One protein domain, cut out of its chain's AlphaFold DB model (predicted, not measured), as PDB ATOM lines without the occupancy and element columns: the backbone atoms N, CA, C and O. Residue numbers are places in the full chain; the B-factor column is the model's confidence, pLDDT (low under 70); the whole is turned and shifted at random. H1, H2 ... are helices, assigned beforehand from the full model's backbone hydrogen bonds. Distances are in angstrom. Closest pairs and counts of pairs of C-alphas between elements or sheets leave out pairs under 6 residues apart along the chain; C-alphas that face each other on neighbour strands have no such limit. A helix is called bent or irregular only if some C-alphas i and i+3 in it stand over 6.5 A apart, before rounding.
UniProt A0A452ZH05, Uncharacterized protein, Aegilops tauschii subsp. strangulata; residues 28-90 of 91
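This is residues 28 to 90 of the 91 residues of an uncharacterized protein of Aegilops tauschii subsp. strangulata (UniProt A0A452ZH05). Three helices make a zigzag rod: the long H1 runs along it, H2 folds back over H1 at a steep slant, and the short H3 folds back again on the far part of H2, away from H1. The 63 printed residues hold three named helices, in the order H1, H2, H3, and no named strand; the class is all helix. The whole is only just loose, close to compact, with a radius of gyration of the C-alphas of 13.1 A and spans of 42 by 19 by 16 A.

Find C-alpha 30 at (221.418, 208.588, 250.660); from there H1, residues 30 to 51, runs 31.1 A to C-alpha 51 at (194.831, 200.286, 264.568). Next look at residues 57 to 74, which form H2, 25.4 A long. H3, residues 77 to 88, is 16.9 A long and ends at C-alpha 88 at (224.687, 210.940, 266.975). H3 is irregular: C-alphas 78 and 81 are 7.2 A apart, and its line is a rough one.

Begin with H1, which touches H2; their closest C-alphas, those of Ala 40 and Cys 60, are 5.5 A apart. The two run opposite ways at a steep tilt of 47 degrees. H2 touches H3 with residues 68 to 72 alone, and their closest C-alphas, those of Val 72 and Ser 84, are 6.3 A apart. H2 and H3 form a helical hairpin, opposite ways at a shallow tilt of 25 degrees. H1 and H3 are apart. In H1 and H2 every O i to N i+4 pair is within hydrogen-bond range; in H3, 6 of 8 are.

The two C-alphas farthest apart, those of Asp 52 and Lys 78, are 41.8 A from each other. The printed part has no cut, and both links are tight. In the B-factor column, find pLDDT under 70 at residues 28 to 30, 76 to 81 and 90; the mean of the printed part is 77.0.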
ATOM      1  N   SER A  28     227.319 209.028 249.988       58.66
ATOM      2  CA  SER A  28     227.197 207.605 250.324       58.66
ATOM      3  C   SER A  28     226.123 207.459 251.413       58.66
ATOM      4  O   SER A  28     226.115 208.251 252.350       58.66
ATOM      5  N   PHE A  29     225.194 206.506 251.303       61.09
ATOM      6  CA  PHE A  29     224.060 206.271 252.235       61.09
ATOM      7  C   PHE A  29     222.788 207.100 252.007       61.09
ATOM      8  O   PHE A  29     221.856 207.007 252.807       61.09
ATOM      9  N   ALA A  30     222.680 207.896 250.938       65.94
ATOM     10  CA  ALA A  30     221.418 208.588 250.660       65.94
ATOM     11  C   ALA A  30     220.261 207.615 250.396       65.94
ATOM     12  O   ALA A  30     219.167 207.824 250.913       65.94
ATOM     13  N   MET A  31     220.525 206.522 249.676       71.56
ATOM     14  CA  MET A  31     219.505 205.514 249.384       71.56
ATOM     15  C   MET A  31     219.012 204.795 250.637       71.56
ATOM     16  O   MET A  31     217.806 204.730 250.848       71.56
ATOM     17  N   ASP A  32     219.916 204.349 251.511       74.31
ATOM     18  CA  ASP A  32     219.530 203.672 252.754       74.31
ATOM     19  C   ASP A  32     218.669 204.583 253.639       74.31
ATOM     20  O   ASP A  32     217.636 204.165 254.158       74.31
ATOM     21  N   ARG A  33     219.029 205.868 253.741       74.12
ATOM     22  CA  ARG A  33     218.239 206.855 254.491       74.12
ATOM     23  C   ARG A  33     216.866 207.100 253.874       74.12
ATOM     24  O   ARG A  33     215.888 207.161 254.613       74.12
ATOM     25  N   ILE A  34     216.778 207.243 252.549       81.00
ATOM     26  CA  ILE A  34     215.496 207.431 251.850       81.00
ATOM     27  C   ILE A  34     214.594 206.221 252.096       81.00
ATOM     28  O   ILE A  34     213.440 206.397 252.474       81.00
ATOM     29  N   ILE A  35     215.136 205.008 251.967       83.19
ATOM     30  CA  ILE A  35     214.405 203.763 252.220       83.19
ATOM     31  C   ILE A  35     213.899 203.719 253.669       83.19
ATOM     32  O   ILE A  35     212.727 203.425 253.890       83.19
ATOM     33  N   LEU A  36     214.735 204.075 254.650       83.38
ATOM     34  CA  LEU A  36     214.335 204.129 256.059       83.38
ATOM     35  C   LEU A  36     213.244 205.173 256.341       83.38
ATOM     36  O   LEU A  36     212.308 204.894 257.090       83.38
ATOM     37  N   ILE A  37     213.331 206.364 255.743       80.81
ATOM     38  CA  ILE A  37     212.305 207.407 255.892       80.81
ATOM     39  C   ILE A  37     210.989 206.937 255.265       80.81
ATOM     40  O   ILE A  37     209.938 207.031 255.897       80.81
ATOM     41  N   SER A  38     211.036 206.379 254.053       84.69
ATOM     42  CA  SER A  38     209.862 205.809 253.388       84.69
ATOM     43  C   SER A  38     209.242 204.671 254.205       84.69
ATOM     44  O   SER A  38     208.020 204.607 254.325       84.69
ATOM     45  N   TRP A  39     210.061 203.823 254.830       85.12
ATOM     46  CA  TRP A  39     209.615 202.755 255.723       85.12
ATOM     47  C   TRP A  39     208.943 203.284 256.997       85.12
ATOM     48  O   TRP A  39     207.877 202.798 257.383       85.12
ATOM     49  N   ALA A  40     209.514 204.309 257.633       84.44
ATOM     50  CA  ALA A  40     208.940 204.935 258.822       84.44
ATOM     51  C   ALA A  40     207.587 205.607 258.518       84.44
ATOM     52  O   ALA A  40     206.629 205.444 259.280       84.44
ATOM     53  N   ILE A  41     207.481 206.298 257.378       84.06
ATOM     54  CA  ILE A  41     206.226 206.896 256.898       84.06
ATOM     55  C   ILE A  41     205.190 205.803 256.636       84.06
ATOM     56  O   ILE A  41     204.075 205.879 257.151       84.06
ATOM     57  N   TRP A  42     205.567 204.759 255.891       87.50
ATOM     58  CA  TRP A  42     204.677 203.645 255.575       87.50
ATOM     59  C   TRP A  42     204.121 202.978 256.833       87.50
ATOM     60  O   TRP A  42     202.915 202.762 256.923       87.50
ATOM     61  N   ASN A  43     204.965 202.699 257.828       82.69
ATOM     62  CA  ASN A  43     204.531 202.087 259.084       82.69
ATOM     63  C   ASN A  43     203.597 203.002 259.882       82.69
ATOM     64  O   ASN A  43     202.593 202.539 260.415       82.69
ATOM     65  N   THR A  44     203.893 204.303 259.934       80.06
ATOM     66  CA  THR A  44     203.047 205.285 260.630       80.06
ATOM     67  C   THR A  44     201.659 205.378 259.988       80.06
ATOM     68  O   THR A  44     200.652 205.384 260.691       80.06
ATOM     69  N   CYS A  45     201.588 205.379 258.655       80.00
ATOM     70  CA  CYS A  45     200.316 205.347 257.931       80.00
ATOM     71  C   CYS A  45     199.609 203.989 258.047       80.00
ATOM     72  O   CYS A  45     198.386 203.932 258.140       80.00
ATOM     73  N   SER A  46     200.362 202.890 258.067       82.50
ATOM     74  CA  SER A  46     199.801 201.544 258.219       82.50
ATOM     75  C   SER A  46     199.156 201.364 259.593       82.50
ATOM     76  O   SER A  46     198.080 200.788 259.695       82.50
ATOM     77  N   GLU A  47     199.749 201.900 260.658       82.62
ATOM     78  CA  GLU A  47     199.130 201.856 261.987       82.62
ATOM     79  C   GLU A  47     197.844 202.669 262.086       82.62
ATOM     80  O   GLU A  47     196.924 202.246 262.784       82.62
ATOM     81  N   PHE A  48     197.740 203.773 261.351       78.88
ATOM     82  CA  PHE A  48     196.481 204.498 261.236       78.88
ATOM     83  C   PHE A  48     195.392 203.627 260.596       78.88
ATOM     84  O   PHE A  48     194.303 203.509 261.139       78.88
ATOM     85  N   ILE A  49     195.709 202.931 259.501       80.44
ATOM     86  CA  ILE A  49     194.742 202.085 258.783       80.44
ATOM     87  C   ILE A  49     194.315 200.861 259.610       80.44
ATOM     88  O   ILE A  49     193.141 200.500 259.612       80.44
ATOM     89  N   PHE A  50     195.252 200.198 260.295       84.75
ATOM     90  CA  PHE A  50     194.983 198.919 260.966       84.75
ATOM     91  C   PHE A  50     194.597 199.039 262.441       84.75
ATOM     92  O   PHE A  50     194.008 198.110 262.990       84.75
ATOM     93  N   ARG A  51     194.988 200.127 263.112       82.62
ATOM     94  CA  ARG A  51     194.831 200.286 264.568       82.62
ATOM     95  C   ARG A  51     194.140 201.589 264.964       82.62
ATOM     96  O   ARG A  51     194.019 201.839 266.158       82.62
ATOM     97  N   ASP A  52     193.716 202.395 263.988       81.81
ATOM     98  CA  ASP A  52     193.102 203.715 264.184       81.81
ATOM     99  C   ASP A  52     193.970 204.661 265.040       81.81
ATOM    100  O   ASP A  52     193.498 205.544 265.755       81.81
ATOM    101  N   ILE A  53     195.293 204.458 264.995       81.38
ATOM    102  CA  ILE A  53     196.257 205.292 265.714       81.38
ATOM    103  C   ILE A  53     196.566 206.504 264.843       81.38
ATOM    104  O   ILE A  53     197.136 206.361 263.760       81.38
ATOM    105  N   ALA A  54     196.229 207.702 265.320       81.00
ATOM    106  CA  ALA A  54     196.496 208.937 264.591       81.00
ATOM    107  C   ALA A  54     197.992 209.051 264.219       81.00
ATOM    108  O   ALA A  54     198.858 208.947 265.099       81.00
ATOM    109  N   PRO A  55     198.320 209.286 262.936       78.00
ATOM    110  CA  PRO A  55     199.701 209.392 262.503       78.00
ATOM    111  C   PRO A  55     200.331 210.619 263.164       78.00
ATOM    112  O   PRO A  55     199.854 211.742 263.009       78.00
ATOM    113  N   SER A  56     201.419 210.411 263.905       83.69
ATOM    114  CA  SER A  56     202.158 211.502 264.538       83.69
ATOM    115  C   SER A  56     203.569 211.601 263.974       83.69
ATOM    116  O   SER A  56     204.279 210.605 263.813       83.69
ATOM    117  N   LEU A  57     204.001 212.837 263.715       80.81
ATOM    118  CA  LEU A  57     205.385 213.133 263.339       80.81
ATOM    119  C   LEU A  57     206.375 212.638 264.399       80.81
ATOM    120  O   LEU A  57     207.469 212.198 264.061       80.81
ATOM    121  N   TYR A  58     205.970 212.659 265.671       83.25
ATOM    122  CA  TYR A  58     206.764 212.132 266.774       83.25
ATOM    123  C   TYR A  58     206.980 210.615 266.659       83.25
ATOM    124  O   TYR A  58     208.122 210.165 266.717       83.25
ATOM    125  N   ALA A  59     205.920 209.832 266.425       79.00
ATOM    126  CA  ALA A  59     206.030 208.382 266.254       79.00
ATOM    127  C   ALA A  59     206.855 208.012 265.012       79.00
ATOM    128  O   ALA A  59     207.714 207.135 265.086       79.00
ATOM    129  N   CYS A  60     206.654 208.729 263.901       83.19
ATOM    130  CA  CYS A  60     207.445 208.548 262.684       83.19
ATOM    131  C   CYS A  60     208.938 208.820 262.940       83.19
ATOM    132  O   CYS A  60     209.790 208.004 262.588       83.19
ATOM    133  N   ARG A  61     209.263 209.921 263.634       83.12
ATOM    134  CA  ARG A  61     210.645 210.268 264.003       83.12
ATOM    135  C   ARG A  61     211.264 209.257 264.970       83.12
ATOM    136  O   ARG A  61     212.435 208.926 264.808       83.12
ATOM    137  N   SER A  62     210.501 208.766 265.949       84.81
ATOM    138  CA  SER A  62     210.971 207.745 266.894       84.81
ATOM    139  C   SER A  62     211.311 206.446 266.168       84.81
ATOM    140  O   SER A  62     212.425 205.954 266.300       84.81
ATOM    141  N   ARG A  63     210.408 205.954 265.310       83.31
ATOM    142  CA  ARG A  63     210.669 204.771 264.477       83.31
ATOM    143  C   ARG A  63     211.877 204.944 263.577       83.31
ATOM    144  O   ARG A  63     212.694 204.040 263.469       83.31
ATOM    145  N   PHE A  64     211.993 206.102 262.933       82.50
ATOM    146  CA  PHE A  64     213.144 206.393 262.093       82.50
ATOM    147  C   PHE A  64     214.456 206.322 262.887       82.50
ATOM    148  O   PHE A  64     215.432 205.771 262.391       82.50
ATOM    149  N   LYS A  65     214.476 206.829 264.126       82.94
ATOM    150  CA  LYS A  65     215.647 206.754 265.011       82.94
ATOM    151  C   LYS A  65     215.998 205.310 265.377       82.94
ATOM    152  O   LYS A  65     217.169 204.950 265.294       82.94
ATOM    153  N   ASP A  66     215.005 204.497 265.724       84.88
ATOM    154  CA  ASP A  66     215.213 203.085 266.061       84.88
ATOM    155  C   ASP A  66     215.775 202.316 264.856       84.88
ATOM    156  O   ASP A  66     216.799 201.640 264.952       84.88
ATOM    157  N   GLU A  67     215.166 202.479 263.681       82.94
ATOM    158  CA  GLU A  67     215.621 201.843 262.439       82.94
ATOM    159  C   GLU A  67     217.006 202.340 261.998       82.94
ATOM    160  O   GLU A  67     217.819 201.575 261.476       82.94
ATOM    161  N   LEU A  68     217.326 203.611 262.261       81.12
ATOM    162  CA  LEU A  68     218.655 204.156 262.007       81.12
ATOM    163  C   LEU A  68     219.721 203.490 262.890       81.12
ATOM    164  O   LEU A  68     220.809 203.192 262.401       81.12
ATOM    165  N   GLN A  69     219.419 203.197 264.159       81.44
ATOM    166  CA  GLN A  69     220.331 202.443 265.030       81.44
ATOM    167  C   GLN A  69     220.566 201.019 264.508       81.44
ATOM    168  O   GLN A  69     221.704 200.540 264.497       81.44
ATOM    169  N   TRP A  70     219.518 200.360 264.007       80.62
ATOM    170  CA  TRP A  70     219.649 199.056 263.354       80.62
ATOM    171  C   TRP A  70     220.504 199.121 262.089       80.62
ATOM    172  O   TRP A  70     221.324 198.228 261.857       80.62
ATOM    173  N   LEU A  71     220.359 200.177 261.287       76.88
ATOM    174  CA  LEU A  71     221.188 200.396 260.103       76.88
ATOM    175  C   LEU A  71     222.658 200.604 260.480       76.88
ATOM    176  O   LEU A  71     223.523 200.000 259.851       76.88
ATOM    177  N   VAL A  72     222.944 201.380 261.530       76.75
ATOM    178  CA  VAL A  72     224.308 201.554 262.065       76.75
ATOM    179  C   VAL A  72     224.916 200.216 262.464       76.75
ATOM    180  O   VAL A  72     226.050 199.926 262.091       76.75
ATOM    181  N   HIS A  73     224.152 199.358 263.138       76.19
ATOM    182  CA  HIS A  73     224.619 198.025 263.515       76.19
ATOM    183  C   HIS A  73     224.858 197.101 262.302       76.19
ATOM    184  O   HIS A  73     225.691 196.195 262.358       76.19
ATOM    185  N   ARG A  74     224.120 197.284 261.202       72.88
ATOM    186  CA  ARG A  74     224.245 196.470 259.977       72.88
ATOM    187  C   ARG A  74     225.255 197.025 258.972       72.88
ATOM    188  O   ARG A  74     225.641 196.308 258.047       72.88
ATOM    189  N   ALA A  75     225.679 198.277 259.125       70.44
ATOM    190  CA  ALA A  75     226.620 198.912 258.218       70.44
ATOM    191  C   ALA A  75     227.975 198.188 258.249       70.44
ATOM    192  O   ALA A  75     228.540 197.912 259.307       70.44
ATOM    193  N   LYS A  76     228.528 197.890 257.065       63.78
ATOM    194  CA  LYS A  76     229.888 197.342 256.950       63.78
ATOM    195  C   LYS A  76     230.883 198.316 257.598       63.78
ATOM    196  O   LYS A  76     230.740 199.523 257.449       63.78
ATOM    197  N   ILE A  77     231.934 197.791 258.232       58.22
ATOM    198  CA  ILE A  77     232.938 198.539 259.026       58.22
ATOM    199  C   ILE A  77     233.449 199.822 258.335       58.22
ATOM    200  O   ILE A  77     233.631 200.841 258.990       58.22
ATOM    201  N   LYS A  78     233.628 199.813 257.006       58.47
ATOM    202  CA  LYS A  78     234.091 200.983 256.226       58.47
ATOM    203  C   LYS A  78     233.092 202.153 256.178       58.47
ATOM    204  O   LYS A  78     233.494 203.286 255.958       58.47
ATOM    205  N   SER A  79     231.813 201.865 256.374       60.81
ATOM    206  CA  SER A  79     230.685 202.799 256.346       60.81
ATOM    207  C   SER A  79     230.233 203.231 257.744       60.81
ATOM    208  O   SER A  79     229.429 204.150 257.878       60.81
ATOM    209  N   TYR A  80     230.733 202.554 258.780       64.12
ATOM    210  CA  TYR A  80     230.262 202.678 260.156       64.12
ATOM    211  C   TYR A  80     230.586 204.039 260.779       64.12
ATOM    212  O   TYR A  80     229.705 204.646 261.373       64.12
ATOM    213  N   ALA A  81     231.812 204.547 260.601       67.62
ATOM    214  CA  ALA A  81     232.249 205.798 261.232       67.62
ATOM    215  C   ALA A  81     231.373 206.992 260.813       67.62
ATOM    216  O   ALA A  81     230.769 207.651 261.650       67.62
ATOM    217  N   THR A  82     231.198 207.195 259.505       70.12
ATOM    218  CA  THR A  82     230.391 208.301 258.964       70.12
ATOM    219  C   THR A  82     228.911 208.190 259.332       70.12
ATOM    220  O   THR A  82     228.247 209.203 259.545       70.12
ATOM    221  N   LEU A  83     228.375 206.969 259.400       70.62
ATOM    222  CA  LEU A  83     226.975 206.740 259.745       70.62
ATOM    223  C   LEU A  83     226.722 206.916 261.251       70.62
ATOM    224  O   LEU A  83     225.693 207.470 261.624       70.62
ATOM    225  N   SER A  84     227.659 206.475 262.094       70.75
ATOM    226  CA  SER A  84     227.622 206.652 263.549       70.75
ATOM    227  C   SER A  84     227.642 208.133 263.923       70.75
ATOM    228  O   SER A  84     226.734 208.592 264.613       70.75
ATOM    229  N   ASP A  85     228.604 208.895 263.393       75.56
ATOM    230  CA  ASP A  85     228.723 210.338 263.649       75.56
ATOM    231  C   ASP A  85     227.450 211.089 263.227       75.56
ATOM    232  O   ASP A  85     226.959 211.988 263.914       75.56
ATOM    233  N   TRP A  86     226.861 210.690 262.096       73.06
ATOM    234  CA  TRP A  86     225.610 211.268 261.623       73.06
ATOM    235  C   TRP A  86     224.419 210.885 262.507       73.06
ATOM    236  O   TRP A  86     223.587 211.739 262.803       73.06
ATOM    237  N   ALA A  87     224.329 209.631 262.954       72.50
ATOM    238  CA  ALA A  87     223.267 209.178 263.846       72.50
ATOM    239  C   ALA A  87     223.317 209.885 265.211       72.50
ATOM    240  O   ALA A  87     222.266 210.226 265.759       72.50
ATOM    241  N   GLU A  88     224.512 210.169 265.738       76.81
ATOM    242  CA  GLU A  88     224.687 210.940 266.975       76.81
ATOM    243  C   GLU A  88     224.201 212.391 266.854       76.81
ATOM    244  O   GLU A  88     223.696 212.944 267.830       76.81
ATOM    245  N   SER A  89     224.237 212.984 265.657       74.31
ATOM    246  CA  SER A  89     223.677 214.321 265.394       74.31
ATOM    247  C   SER A  89     222.153 214.406 265.614       74.31
ATOM    248  O   SER A  89     221.611 215.485 265.846       74.31
ATOM    249  N   PHE A  90     221.436 213.274 265.599       64.19
ATOM    250  CA  PHE A  90     219.993 213.218 265.887       64.19
ATOM    251  C   PHE A  90     219.658 213.048 267.375       64.19
ATOM    252  O   PHE A  90     218.482 212.827 267.705       64.19
TER     253      PHE A  90